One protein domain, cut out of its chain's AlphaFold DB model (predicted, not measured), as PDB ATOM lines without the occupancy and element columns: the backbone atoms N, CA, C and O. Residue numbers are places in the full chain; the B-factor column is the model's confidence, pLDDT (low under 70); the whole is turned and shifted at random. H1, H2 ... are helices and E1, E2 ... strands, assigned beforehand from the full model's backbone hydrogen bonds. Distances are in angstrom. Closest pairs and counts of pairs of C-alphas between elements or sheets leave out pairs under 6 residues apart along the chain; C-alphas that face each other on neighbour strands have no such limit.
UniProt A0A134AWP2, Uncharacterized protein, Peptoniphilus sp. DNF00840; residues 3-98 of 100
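Overview. This is residues 3 to 98 of the 100 residues of an uncharacterized protein of Peptoniphilus sp. DNF00840 (UniProt A0A134AWP2). A small sheet of four strands has two helices, H2 and H3, over one face, and the opening stretch with the short helix H1 reaches away from it at one end of the longest axis. The printed part has 96 residues, with three named helices and four named strands in the order H1, E1, H2, E2, E3, E4, H3. The mixed sheet runs E1, E3, E4, E2. The class is mixed, helices and strands, with under half of the residues in named elements. The whole is compact, with a radius of gyration of the C-alphas of 12.9 A and spans of 37 by 27 by 25 A.

Along the chain. H1, residues 10 to 13, begins at C-alpha 10 (-51.216, 30.594, 0.662) and is 5.1 A long. E1 is residues 27 to 30, 9.8 A. H2, residues 34 to 46, is 18.4 A. E2 is residues 50 to 53, 9.2 A; E3 60 to 64, 13.1 A; E4 69 to 72, 10.8 A. H3, residues 89 to 97, 10.5 A, ends at C-alpha 97 (-41.864, 19.797, 20.407).

Arrangement. E1 and E3 are antiparallel, with N 29 and O 61 at 2.8 A. The hairpin E3 and E4 has N 62 and O 71 at 2.8 A. E4 and E2 are parallel, with N 70 and O 50 at 2.9 A. E1, H2 and E2 form a split strand-helix-strand unit, two strands running the same way with E3 and E4 between them, its crossover right-handed. H2 is over E3 and E4 at a height over the sheet of 9.8 A, along the strands. H3, on the same face, is over E1; the C-alphas of Val 29 and Ile 89, their closest, are 6.1 A apart. H1 is not on the sheet. In H2 and H3 every O i to N i+4 pair is within hydrogen-bond range; H1 is too short for one.

Size, cuts and confidence. The C-alphas farthest apart, Gly 16 and Asp 94, are 37.7 A apart. The links H1 to E1 and E4 to H3 are long. The printed part has no cut, and no printed residue is under 70 in pLDDT.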
ATOM      1  N   MET A   3     -50.047  34.694   6.952       92.75
ATOM      2  CA  MET A   3     -51.052  33.672   6.629       92.75
ATOM      3  C   MET A   3     -50.450  32.325   6.202       92.75
ATOM      4  O   MET A   3     -51.089  31.298   6.389       92.75
ATOM      5  N   GLU A   4     -49.202  32.290   5.726       94.62
ATOM      6  CA  GLU A   4     -48.512  31.032   5.404       94.62
ATOM      7  C   GLU A   4     -48.275  30.146   6.636       94.62
ATOM      8  O   GLU A   4     -48.006  28.959   6.477       94.62
ATOM      9  N   VAL A   5     -48.368  30.695   7.857       95.56
ATOM     10  CA  VAL A   5     -48.360  29.890   9.091       95.56
ATOM     11  C   VAL A   5     -49.626  29.027   9.203       95.56
ATOM     12  O   VAL A   5     -49.593  27.997   9.865       95.56
ATOM     13  N   TYR A   6     -50.728  29.437   8.574       95.31
ATOM     14  CA  TYR A   6     -52.040  28.795   8.683       95.31
ATOM     15  C   TYR A   6     -52.387  27.912   7.485       95.31
ATOM     16  O   TYR A   6     -52.983  26.854   7.663       95.31
ATOM     17  N   TYR A   7     -52.032  28.358   6.282       94.75
ATOM     18  CA  TYR A   7     -52.441  27.723   5.033       94.75
ATOM     19  C   TYR A   7     -51.220  27.244   4.258       94.75
ATOM     20  O   TYR A   7     -50.246  27.987   4.072       94.75
ATOM     21  N   GLU A   8     -51.273  25.997   3.801       93.38
ATOM     22  CA  GLU A   8     -50.165  25.349   3.107       93.38
ATOM     23  C   GLU A   8     -49.823  26.060   1.792       93.38
ATOM     24  O   GLU A   8     -48.648  26.390   1.593       93.38
ATOM     25  N   HIS A   9     -50.839  26.398   0.989       92.19
ATOM     26  CA  HIS A   9     -50.714  26.946  -0.368       92.19
ATOM     27  C   HIS A   9     -51.056  28.439  -0.467       92.19
ATOM     28  O   HIS A   9     -51.465  28.961  -1.509       92.19
ATOM     29  N   TYR A  10     -50.883  29.173   0.636       92.75
ATOM     30  CA  TYR A  10     -51.216  30.594   0.662       92.75
ATOM     31  C   TYR A  10     -50.472  31.400  -0.408       92.75
ATOM     32  O   TYR A  10     -51.020  32.367  -0.920       92.75
ATOM     33  N   GLN A  11     -49.221  31.065  -0.737       89.75
ATOM     34  CA  GLN A  11     -48.464  31.846  -1.721       89.75
ATOM     35  C   GLN A  11     -49.083  31.730  -3.117       89.75
ATOM     36  O   GLN A  11     -49.208  32.734  -3.821       89.75
ATOM     37  N   GLU A  12     -49.521  30.528  -3.472       90.50
ATOM     38  CA  GLU A  12     -50.149  30.187  -4.739       90.50
ATOM     39  C   GLU A  12     -51.560  30.780  -4.845       90.50
ATOM     40  O   GLU A  12     -51.943  31.272  -5.906       90.50
ATOM     41  N   ASN A  13     -52.307  30.802  -3.736       90.44
ATOM     42  CA  ASN A  13     -53.720  31.186  -3.718       90.44
ATOM     43  C   ASN A  13     -54.016  32.510  -2.987       90.44
ATOM     44  O   ASN A  13     -55.171  32.840  -2.724       90.44
ATOM     45  N   CYS A  14     -53.007  33.332  -2.680       90.00
ATOM     46  CA  CYS A  14     -53.205  34.582  -1.922       90.00
ATOM     47  C   CYS A  14     -54.155  35.592  -2.591       90.00
ATOM     48  O   CYS A  14     -54.620  36.522  -1.933       90.00
ATOM     49  N   ARG A  15     -54.415  35.441  -3.897       90.94
ATOM     50  CA  ARG A  15     -55.350  36.266  -4.679       90.94
ATOM     51  C   ARG A  15     -56.703  35.593  -4.932       90.94
ATOM     52  O   ARG A  15     -57.576  36.233  -5.509       90.94
ATOM     53  N   GLY A  16     -56.858  34.331  -4.546       91.00
ATOM     54  CA  GLY A  16     -58.106  33.580  -4.631       91.00
ATOM     55  C   GLY A  16     -58.719  33.342  -3.252       91.00
ATOM     56  O   GLY A  16     -58.389  34.017  -2.275       91.00
ATOM     57  N   ALA A  17     -59.629  32.373  -3.179       89.94
ATOM     58  CA  ALA A  17     -60.370  32.035  -1.967       89.94
ATOM     59  C   ALA A  17     -59.566  31.123  -1.023       89.94
ATOM     60  O   ALA A  17     -60.033  30.061  -0.625       89.94
ATOM     61  N   TYR A  18     -58.350  31.528  -0.635       88.88
ATOM     62  CA  TYR A  18     -57.492  30.731   0.262       88.88
ATOM     63  C   TYR A  18     -58.155  30.407   1.614       88.88
ATOM     64  O   TYR A  18     -57.759  29.468   2.291       88.88
ATOM     65  N   TRP A  19     -59.165  31.179   2.028       88.12
ATOM     66  CA  TRP A  19     -59.948  30.923   3.243       88.12
ATOM     67  C   TRP A  19     -60.848  29.680   3.146       88.12
ATOM     68  O   TRP A  19     -61.404  29.268   4.162       88.12
ATOM     69  N   GLU A  20     -61.013  29.104   1.953       90.44
ATOM     70  CA  GLU A  20     -61.707  27.830   1.727       90.44
ATOM     71  C   GLU A  20     -60.761  26.624   1.855       90.44
ATOM     72  O   GLU A  20     -61.223  25.487   1.943       90.44
ATOM     73  N   GLU A  21     -59.442  26.850   1.900       89.62
ATOM     74  CA  GLU A  21     -58.460  25.786   2.110       89.62
ATOM     75  C   GLU A  21     -58.476  25.279   3.562       89.62
ATOM     76  O   GLU A  21     -58.768  26.039   4.495       89.62
ATOM     77  N   PRO A  22     -58.101  24.005   3.791       91.69
ATOM     78  CA  PRO A  22     -57.898  23.486   5.135       91.69
ATOM     79  C   PRO A  22     -56.933  24.363   5.936       91.69
ATOM     80  O   PRO A  22     -55.805  24.636   5.520       91.69
ATOM     81  N   ILE A  23     -57.381  24.787   7.116       93.25
ATOM     82  CA  ILE A  23     -56.568  25.577   8.034       93.25
ATOM     83  C   ILE A  23     -55.814  24.656   8.991       93.25
ATOM     84  O   ILE A  23     -56.409  23.819   9.670       93.25
ATOM     85  N   SER A  24     -54.505  24.857   9.102       95.12
ATOM     86  CA  SER A  24     -53.698  24.266  10.162       95.12
ATOM     87  C   SER A  24     -53.504  25.295  11.276       95.12
ATOM     88  O   SER A  24     -53.008  26.402  11.051       95.12
ATOM     89  N   ILE A  25     -53.965  24.967  12.485       95.06
ATOM     90  CA  ILE A  25     -53.984  25.905  13.610       95.06
ATOM     91  C   ILE A  25     -52.605  25.919  14.292       95.06
ATOM     92  O   ILE A  25     -52.174  24.885  14.797       95.06
ATOM     93  N   PRO A  26     -51.906  27.067  14.357       96.44
ATOM     94  CA  PRO A  26     -50.618  27.165  15.027       96.44
ATOM     95  C   PRO A  26     -50.760  27.251  16.546       96.44
ATOM     96  O   PRO A  26     -51.790  27.647  17.087       96.44
ATOM     97  N   TYR A  27     -49.669  26.984  17.246       96.69
ATOM     98  CA  TYR A  27     -49.503  27.304  18.656       96.69
ATOM     99  C   TYR A  27     -49.070  28.762  18.820       96.69
ATOM    100  O   TYR A  27     -48.277  29.282  18.030       96.69
ATOM    101  N   GLY A  28     -49.566  29.424  19.865       96.06
ATOM    102  CA  GLY A  28     -49.122  30.763  20.242       96.06
ATOM    103  C   GLY A  28     -48.014  30.698  21.288       96.06
ATOM    104  O   GLY A  28     -48.262  30.246  22.400       96.06
ATOM    105  N   VAL A  29     -46.823  31.203  20.971       96.62
ATOM    106  CA  VAL A  29     -45.688  31.305  21.901       96.62
ATOM    107  C   VAL A  29     -45.416  32.772  22.214       96.62
ATOM    108  O   VAL A  29     -45.105  33.557  21.318       96.62
ATOM    109  N   TYR A  30     -45.554  33.166  23.476       95.69
ATOM    110  CA  TYR A  30     -45.408  34.548  23.922       95.69
ATOM    111  C   TYR A  30     -44.103  34.742  24.692       95.69
ATOM    112  O   TYR A  30     -43.867  34.096  25.708       95.69
ATOM    113  N   GLU A  31     -43.279  35.680  24.234       95.62
ATOM    114  CA  GLU A  31     -42.022  36.041  24.886       95.62
ATOM    115  C   GLU A  31     -41.745  37.535  24.698       95.62
ATOM    116  O   GLU A  31     -41.674  38.024  23.569       95.62
ATOM    117  N   ARG A  32     -41.567  38.281  25.794       94.44
ATOM    118  CA  ARG A  32     -41.308  39.733  25.768       94.44
ATOM    119  C   ARG A  32     -39.848  40.067  25.511       94.44
ATOM    120  O   ARG A  32     -39.582  41.090  24.876       94.44
ATOM    121  N   ASP A  33     -38.918  39.215  25.923       95.00
ATOM    122  CA  ASP A  33     -37.498  39.429  25.679       95.00
ATOM    123  C   ASP A  33     -37.147  39.149  24.207       95.00
ATOM    124  O   ASP A  33     -37.264  38.038  23.688       95.00
ATOM    125  N   ARG A  34     -36.673  40.189  23.517       93.56
ATOM    126  CA  ARG A  34     -36.231  40.105  22.121       93.56
ATOM    127  C   ARG A  34     -35.061  39.136  21.932       93.56
ATOM    128  O   ARG A  34     -35.013  38.453  20.910       93.56
ATOM    129  N   LYS A  35     -34.120  39.071  22.877       95.00
ATOM    130  CA  LYS A  35     -32.991  38.133  22.810       95.00
ATOM    131  C   LYS A  35     -33.502  36.700  22.887       95.00
ATOM    132  O   LYS A  35     -33.161  35.906  22.015       95.00
ATOM    133  N   ALA A  36     -34.389  36.405  23.837       96.25
ATOM    134  CA  ALA A  36     -35.011  35.089  23.964       96.25
ATOM    135  C   ALA A  36     -35.809  34.700  22.705       96.25
ATOM    136  O   ALA A  36     -35.647  33.587  22.200       96.25
ATOM    137  N   ARG A  37     -36.581  35.631  22.118       95.31
ATOM    138  CA  ARG A  37     -37.269  35.404  20.830       95.31
ATOM    139  C   ARG A  37     -36.306  35.069  19.694       95.31
ATOM    140  O   ARG A  37     -36.565  34.135  18.942       95.31
ATOM    141  N   ASN A  38     -35.196  35.793  19.566       95.75
ATOM    142  CA  ASN A  38     -34.201  35.530  18.522       95.75
ATOM    143  C   ASN A  38     -33.477  34.191  18.735       95.75
ATOM    144  O   ASN A  38     -33.231  33.459  17.777       95.75
ATOM    145  N   SER A  39     -33.180  33.823  19.984       96.50
ATOM    146  CA  SER A  39     -32.669  32.487  20.303       96.50
ATOM    147  C   SER A  39     -33.678  31.400  19.925       96.50
ATOM    148  O   SER A  39     -33.300  30.369  19.372       96.50
ATOM    149  N   PHE A  40     -34.971  31.638  20.161       97.12
ATOM    150  CA  PHE A  40     -36.029  30.709  19.775       97.12
ATOM    151  C   PHE A  40     -36.227  30.615  18.255       97.12
ATOM    152  O   PHE A  40     -36.385  29.510  17.746       97.12
ATOM    153  N   TYR A  41     -36.106  31.723  17.516       97.31
ATOM    154  CA  TYR A  41     -36.031  31.719  16.049       97.31
ATOM    155  C   TYR A  41     -34.921  30.781  15.553       97.31
ATOM    156  O   TYR A  41     -35.158  29.922  14.699       97.31
ATOM    157  N   GLY A  42     -33.712  30.920  16.111       97.25
ATOM    158  CA  GLY A  42     -32.563  30.091  15.737       97.25
ATOM    159  C   GLY A  42     -32.804  28.611  16.033       97.25
ATOM    160  O   GLY A  42     -32.500  27.752  15.210       97.25
ATOM    161  N   TYR A  43     -33.428  28.323  17.175       97.06
ATOM    162  CA  TYR A  43     -33.832  26.973  17.555       97.06
ATOM    163  C   TYR A  43     -34.876  26.367  16.602       97.06
ATOM    164  O   TYR A  43     -34.703  25.242  16.148       97.06
ATOM    165  N   LEU A  44     -35.945  27.091  16.252       97.38
ATOM    166  CA  LEU A  44     -36.955  26.591  15.309       97.38
ATOM    167  C   LEU A  44     -36.343  26.323  13.929       97.38
ATOM    168  O   LEU A  44     -36.594  25.282  13.323       97.38
ATOM    169  N   THR A  45     -35.474  27.225  13.471       97.56
ATOM    170  CA  THR A  45     -34.754  27.074  12.200       97.56
ATOM    171  C   THR A  45     -33.859  25.833  12.215       97.56
ATOM    172  O   THR A  45     -33.873  25.058  11.262       97.56
ATOM    173  N   SER A  46     -33.132  25.575  13.310       96.69
ATOM    174  CA  SER A  46     -32.293  24.372  13.433       96.69
ATOM    175  C   SER A  46     -33.101  23.071  13.521       96.69
ATOM    176  O   SER A  46     -32.588  22.004  13.195       96.69
ATOM    177  N   LYS A  47     -34.385  23.149  13.896       95.31
ATOM    178  CA  LYS A  47     -35.354  22.043  13.824       95.31
ATOM    179  C   LYS A  47     -36.015  21.890  12.446       95.31
ATOM    180  O   LYS A  47     -36.859  21.011  12.274       95.31
ATOM    181  N   GLY A  48     -35.627  22.709  11.467       96.75
ATOM    182  CA  GLY A  48     -36.121  22.651  10.092       96.75
ATOM    183  C   GLY A  48     -37.429  23.405   9.857       96.75
ATOM    184  O   GLY A  48     -38.072  23.182   8.835       96.75
ATOM    185  N   PHE A  49     -37.843  24.280  10.777       97.75
ATOM    186  CA  PHE A  49     -39.007  25.130  10.552       97.75
ATOM    187  C   PHE A  49     -38.646  26.306   9.638       97.75
ATOM    188  O   PHE A  49     -37.596  26.933   9.791       97.75
ATOM    189  N   LYS A  50     -39.553  26.660   8.725       97.31
ATOM    190  CA  LYS A  50     -39.433  27.829   7.848       97.31
ATOM    191  C   LYS A  50     -40.039  29.064   8.512       97.31
ATOM    192  O   LYS A  50     -41.215  29.067   8.880       97.31
ATOM    193  N   CYS A  51     -39.271  30.146   8.602       96.94
ATOM    194  CA  CYS A  51     -39.823  31.444   8.980       96.94
ATOM    195  C   CYS A  51     -40.550  32.086   7.789       96.94
ATOM    196  O   CYS A  51     -39.964  32.233   6.717       96.94
ATOM    197  N   VAL A  52     -41.812  32.485   7.970       95.62
ATOM    198  CA  VAL A  52     -42.625  33.129   6.914       95.62
ATOM    199  C   VAL A  52     -42.785  34.638   7.106       95.62
ATOM    200  O   VAL A  52     -43.200  35.349   6.183       95.62
ATOM    201  N   THR A  53     -42.502  35.125   8.318       94.12
ATOM    202  CA  THR A  53     -42.360  36.549   8.632       94.12
ATOM    203  C   THR A  53     -41.710  36.766   9.997       94.12
ATOM    204  O   THR A  53     -42.030  36.078  10.969       94.12
ATOM    205  N   TRP A  54     -40.823  37.753  10.091       94.06
ATOM    206  CA  TRP A  54     -40.185  38.140  11.343       94.06
ATOM    207  C   TRP A  54     -39.944  39.646  11.375       94.06
ATOM    208  O   TRP A  54     -39.162  40.164  10.585       94.06
ATOM    209  N   ASN A  55     -40.619  40.349  12.282       86.31
ATOM    210  CA  ASN A  55     -40.556  41.813  12.371       86.31
ATOM    211  C   ASN A  55     -40.016  42.319  13.726       86.31
ATOM    212  O   ASN A  55     -39.610  43.466  13.821       86.31
ATOM    213  N   ASN A  56     -39.922  41.465  14.756       81.19
ATOM    214  CA  ASN A  56     -39.556  41.827  16.137       81.19
ATOM    215  C   ASN A  56     -40.463  42.862  16.841       81.19
ATOM    216  O   ASN A  56     -40.147  43.224  17.978       81.19
ATOM    217  N   ASP A  57     -41.574  43.276  16.234       83.25
ATOM    218  CA  ASP A  57     -42.454  44.344  16.718       83.25
ATOM    219  C   ASP A  57     -43.342  43.885  17.880       83.25
ATOM    220  O   ASP A  57     -43.563  44.632  18.835       83.25
ATOM    221  N   TYR A  58     -43.832  42.641  17.832       90.25
ATOM    222  CA  TYR A  58     -44.731  42.097  18.850       90.25
ATOM    223  C   TYR A  58     -44.166  40.832  19.529       90.25
ATOM    224  O   TYR A  58     -43.431  40.058  18.922       90.25
ATOM    225  N   PRO A  59     -44.487  40.570  20.809       93.25
ATOM    226  CA  PRO A  59     -43.954  39.415  21.541       93.25
ATOM    227  C   PRO A  59     -44.603  38.051  21.235       93.25
ATOM    228  O   PRO A  59     -44.184  37.058  21.824       93.25
ATOM    229  N   LEU A  60     -45.622  37.969  20.370       94.81
ATOM    230  CA  LEU A  60     -46.304  36.703  20.055       94.81
ATOM    231  C   LEU A  60     -45.787  36.099  18.746       94.81
ATOM    232  O   LEU A  60     -45.841  36.727  17.687       94.81
ATOM    233  N   ILE A  61     -45.347  34.851  18.837       95.94
ATOM    234  CA  ILE A  61     -44.885  34.015  17.736       95.94
ATOM    235  C   ILE A  61     -45.940  32.941  17.502       95.94
ATOM    236  O   ILE A  61     -46.382  32.284  18.439       95.94
ATOM    237  N   LEU A  62     -46.338  32.755  16.253       96.44
ATOM    238  CA  LEU A  62     -47.176  31.641  15.838       96.44
ATOM    239  C   LEU A  62     -46.271  30.540  15.299       96.44
ATOM    240  O   LEU A  62     -45.454  30.801  14.414       96.44
ATOM    241  N   VAL A  63     -46.407  29.328  15.832       97.38
ATOM    242  CA  VAL A  63     -45.612  28.163  15.435       97.38
ATOM    243  C   VAL A  63     -46.548  27.047  15.001       97.38
ATOM    244  O   VAL A  63     -47.324  26.532  15.798       97.38
ATOM    245  N   ASN A  64     -46.477  26.672  13.731       97.12
ATOM    246  CA  ASN A  64     -47.228  25.564  13.167       97.12
ATOM    247  C   ASN A  64     -46.320  24.334  13.050       97.12
ATOM    248  O   ASN A  64     -45.340  24.354  12.300       97.12
ATOM    249  N   THR A  65     -46.639  23.285  13.806       95.50
ATOM    250  CA  THR A  65     -45.884  22.025  13.833       95.50
ATOM    251  C   THR A  65     -46.144  21.153  12.613       95.50
ATOM    252  O   THR A  65     -45.194  20.564  12.103       95.50
ATOM    253  N   GLU A  66     -47.379  21.135  12.108       94.75
ATOM    254  CA  GLU A  66     -47.786  20.345  10.939       94.75
ATOM    255  C   GLU A  66     -47.105  20.856   9.667       94.75
ATOM    256  O   GLU A  66     -46.417  20.118   8.967       94.75
ATOM    257  N   LEU A  67     -47.213  22.163   9.408       95.88
ATOM    258  CA  LEU A  67     -46.611  22.801   8.234       95.88
ATOM    259  C   LEU A  67     -45.113  23.090   8.412       95.88
ATOM    260  O   LEU A  67     -44.460  23.540   7.469       95.88
ATOM    261  N   LYS A  68     -44.576  22.905   9.626       96.69
ATOM    262  CA  LYS A  68     -43.228  23.333  10.039       96.69
ATOM    263  C   LYS A  68     -42.929  24.785   9.662       96.69
ATOM    264  O   LYS A  68     -41.892  25.105   9.077       96.69
ATOM    265  N   ARG A  69     -43.845  25.692  10.000       97.62
ATOM    266  CA  ARG A  69     -43.735  27.128   9.704       97.62
ATOM    267  C   ARG A  69     -43.881  27.950  10.967       97.62
ATOM    268  O   ARG A  69     -44.577  27.556  11.897       97.62
ATOM    269  N   PHE A  70     -43.253  29.115  11.000       97.56
ATOM    270  CA  PHE A  70     -43.455  30.055  12.093       97.56
ATOM    271  C   PHE A  70     -43.367  31.499  11.628       97.56
ATOM    272  O   PHE A  70     -42.749  31.817  10.610       97.56
ATOM    273  N   GLY A  71     -44.000  32.385  12.384       95.88
ATOM    274  CA  GLY A  71     -43.965  33.807  12.104       95.88
ATOM    275  C   GLY A  71     -44.324  34.634  13.322       95.88
ATOM    276  O   GLY A  71     -45.068  34.193  14.195       95.88
ATOM    277  N   LEU A  72     -43.778  35.839  13.383       94.00
ATOM    278  CA  LEU A  72     -44.046  36.777  14.465       94.00
ATOM    279  C   LEU A  72     -45.147  37.754  14.035       94.00
ATOM    280  O   LEU A  72     -45.127  38.272  12.915       94.00
ATOM    281  N   ILE A  73     -46.132  37.985  14.901       91.50
ATOM    282  CA  ILE A  73     -47.266  38.854  14.558       91.50
ATOM    283  C   ILE A  73     -46.845  40.328  14.588       91.50
ATOM    284  O   ILE A  73     -45.917  40.705  15.287       91.50
ATOM    285  N   TYR A  74     -47.522  41.195  13.841       85.94
ATOM    286  CA  TYR A  74     -47.110  42.604  13.730       85.94
ATOM    287  C   TYR A  74     -47.698  43.507  14.826       85.94
ATOM    288  O   TYR A  74     -47.162  44.568  15.118       85.94
ATOM    289  N   ARG A  75     -48.834  43.120  15.415       84.12
ATOM    290  CA  ARG A  75     -49.566  43.905  16.419       84.12
ATOM    291  C   ARG A  75     -50.494  43.008  17.225       84.12
ATOM    292  O   ARG A  75     -50.739  41.874  16.834       84.12
ATOM    293  N   ALA A  76     -51.061  43.533  18.307       81.69
ATOM    294  CA  ALA A  76     -52.110  42.840  19.044       81.69
ATOM    295  C   ALA A  76     -53.353  42.643  18.155       81.69
ATOM    296  O   ALA A  76     -54.029  43.606  17.799       81.69
ATOM    297  N   CYS A  77     -53.660  41.398  17.807       80.44
ATOM    298  CA  CYS A  77     -54.917  41.012  17.175       80.44
ATOM    299  C   CYS A  77     -55.323  39.599  17.604       80.44
ATOM    300  O   CYS A  77     -54.503  38.826  18.106       80.44
ATOM    301  N   ALA A  78     -56.609  39.282  17.442       76.62
ATOM    302  CA  ALA A  78     -57.109  37.937  17.677       76.62
ATOM    303  C   ALA A  78     -56.512  36.987  16.632       76.62
ATOM    304  O   ALA A  78     -56.621  37.221  15.430       76.62
ATOM    305  N   HIS A  79     -55.883  35.918  17.108       81.25
ATOM    306  CA  HIS A  79     -55.333  34.855  16.282       81.25
ATOM    307  C   HIS A  79     -55.942  33.537  16.723       81.25
ATOM    308  O   HIS A  79     -56.066  33.284  17.922       81.25
ATOM    309  N   LYS A  80     -56.309  32.697  15.754       83.94
ATOM    310  CA  LYS A  80     -56.640  31.306  16.050       83.94
ATOM    311  C   LYS A  80     -55.345  30.606  16.442       83.94
ATOM    312  O   LYS A  80     -54.400  30.601  15.651       83.94
ATOM    313  N   CYS A  81     -55.322  30.069  17.653       89.00
ATOM    314  CA  CYS A  81     -54.222  29.285  18.187       89.00
ATOM    315  C   CYS A  81     -54.788  28.029  18.845       89.00
ATOM    316  O   CYS A  81     -55.925  28.059  19.328       89.00
ATOM    317  N   VAL A  82     -53.993  26.962  18.899       89.31
ATOM    318  CA  VAL A  82     -54.348  25.746  19.640       89.31
ATOM    319  C   VAL A  82     -54.665  26.125  21.089       89.31
ATOM    320  O   VAL A  82     -53.941  26.906  21.712       89.31
ATOM    321  N   ASP A  83     -55.824  25.663  21.565       83.88
ATOM    322  CA  ASP A  83     -56.384  25.906  22.903       83.88
ATOM    323  C   ASP A  83     -56.536  27.378  23.315       83.88
ATOM    324  O   ASP A  83     -56.773  27.690  24.479       83.88
ATOM    325  N   SER A  84     -56.380  28.321  22.375       85.00
ATOM    326  CA  SER A  84     -56.251  29.758  22.668       85.00
ATOM    327  C   SER A  84     -55.177  30.086  23.726       85.00
ATOM    328  O   SER A  84     -55.164  31.190  24.282       85.00
ATOM    329  N   ARG A  85     -54.254  29.150  23.995       88.62
ATOM    330  CA  ARG A  85     -53.199  29.283  25.003       88.62
ATOM    331  C   ARG A  85     -52.008  30.040  24.423       88.62
ATOM    332  O   ARG A  85     -51.674  29.937  23.243       88.62
ATOM    333  N   LYS A  86     -51.357  30.815  25.289       92.25
ATOM    334  CA  LYS A  86     -50.072  31.464  25.013       92.25
ATOM    335  C   LYS A  86     -49.003  30.760  25.833       92.25
ATOM    336  O   LYS A  86     -48.870  31.036  27.019       92.25
ATOM    337  N   TYR A  87     -48.285  29.851  25.196       95.25
ATOM    338  CA  TYR A  87     -47.178  29.128  25.799       95.25
ATOM    339  C   TYR A  87     -45.992  30.071  25.993       95.25
ATOM    340  O   TYR A  87     -45.721  30.935  25.156       95.25
ATOM    341  N   THR A  88     -45.236  29.882  27.062       96.62
ATOM    342  CA  THR A  88     -43.843  30.322  27.115       96.62
ATOM    343  C   THR A  88     -42.996  29.470  26.164       96.62
ATOM    344  O   THR A  88     -43.399  28.392  25.724       96.62
ATOM    345  N   ILE A  89     -41.782  29.932  25.845       96.62
ATOM    346  CA  ILE A  89     -40.849  29.151  25.016       96.62
ATOM    347  C   ILE A  89     -40.557  27.782  25.644       96.62
ATOM    348  O   ILE A  89     -40.426  26.800  24.914       96.62
ATOM    349  N   GLN A  90     -40.424  27.720  26.970       95.44
ATOM    350  CA  GLN A  90     -40.089  26.480  27.663       95.44
ATOM    351  C   GLN A  90     -41.261  25.497  27.632       95.44
ATOM    352  O   GLN A  90     -41.077  24.376  27.173       95.44
ATOM    353  N   GLU A  91     -42.471  25.946  27.990       95.94
ATOM    354  CA  GLU A  91     -43.682  25.114  27.901       95.94
ATOM    355  C   GLU A  91     -43.888  24.582  26.481       95.94
ATOM    356  O   GLU A  91     -44.138  23.400  26.295       95.94
ATOM    357  N   PHE A  92     -43.717  25.420  25.453       95.94
ATOM    358  CA  PHE A  92     -43.863  24.965  24.070       95.94
ATOM    359  C   PHE A  92     -42.835  23.887  23.692       95.94
ATOM    360  O   PHE A  92     -43.156  22.919  23.003       95.94
ATOM    361  N   LYS A  93     -41.581  24.031  24.130       94.81
ATOM    362  CA  LYS A  93     -40.555  23.016  23.868       94.81
ATOM    363  C   LYS A  93     -40.893  21.700  24.554       94.81
ATOM    364  O   LYS A  93     -40.800  20.661  23.907       94.81
ATOM    365  N   ASP A  94     -41.279  21.754  25.821       93.94
ATOM    366  CA  ASP A  94     -41.489  20.566  26.644       93.94
ATOM    367  C   ASP A  94     -42.790  19.845  26.289       93.94
ATOM    368  O   ASP A  94     -42.789  18.627  26.136       93.94
ATOM    369  N   GLU A  95     -43.876  20.594  26.097       93.50
ATOM    370  CA  GLU A  95     -45.217  20.043  25.888       93.50
ATOM    371  C   GLU A  95     -45.553  19.786  24.414       93.50
ATOM    372  O   GLU A  95     -46.427  18.976  24.132       93.50
ATOM    373  N   VAL A  96     -44.910  20.472  23.463       92.31
ATOM    374  CA  VAL A  96     -45.293  20.373  22.041       92.31
ATOM    375  C   VAL A  96     -44.187  19.772  21.182       92.31
ATOM    376  O   VAL A  96     -44.445  18.870  20.393       92.31
ATOM    377  N   LEU A  97     -42.944  20.249  21.299       88.19
ATOM    378  CA  LEU A  97     -41.864  19.797  20.407       88.19
ATOM    379  C   LEU A  97     -41.125  18.542  20.880       88.19
ATOM    380  O   LEU A  97     -40.554  17.830  20.050       88.19
ATOM    381  N   ASN A  98     -41.066  18.307  22.190       78.81
ATOM    382  CA  ASN A  98     -40.320  17.195  22.781       78.81
ATOM    383  C   ASN A  98     -41.192  15.975  23.102       78.81
ATOM    384  O   ASN A  98     -40.639  14.931  23.448       78.81
TER     385      ASN A  98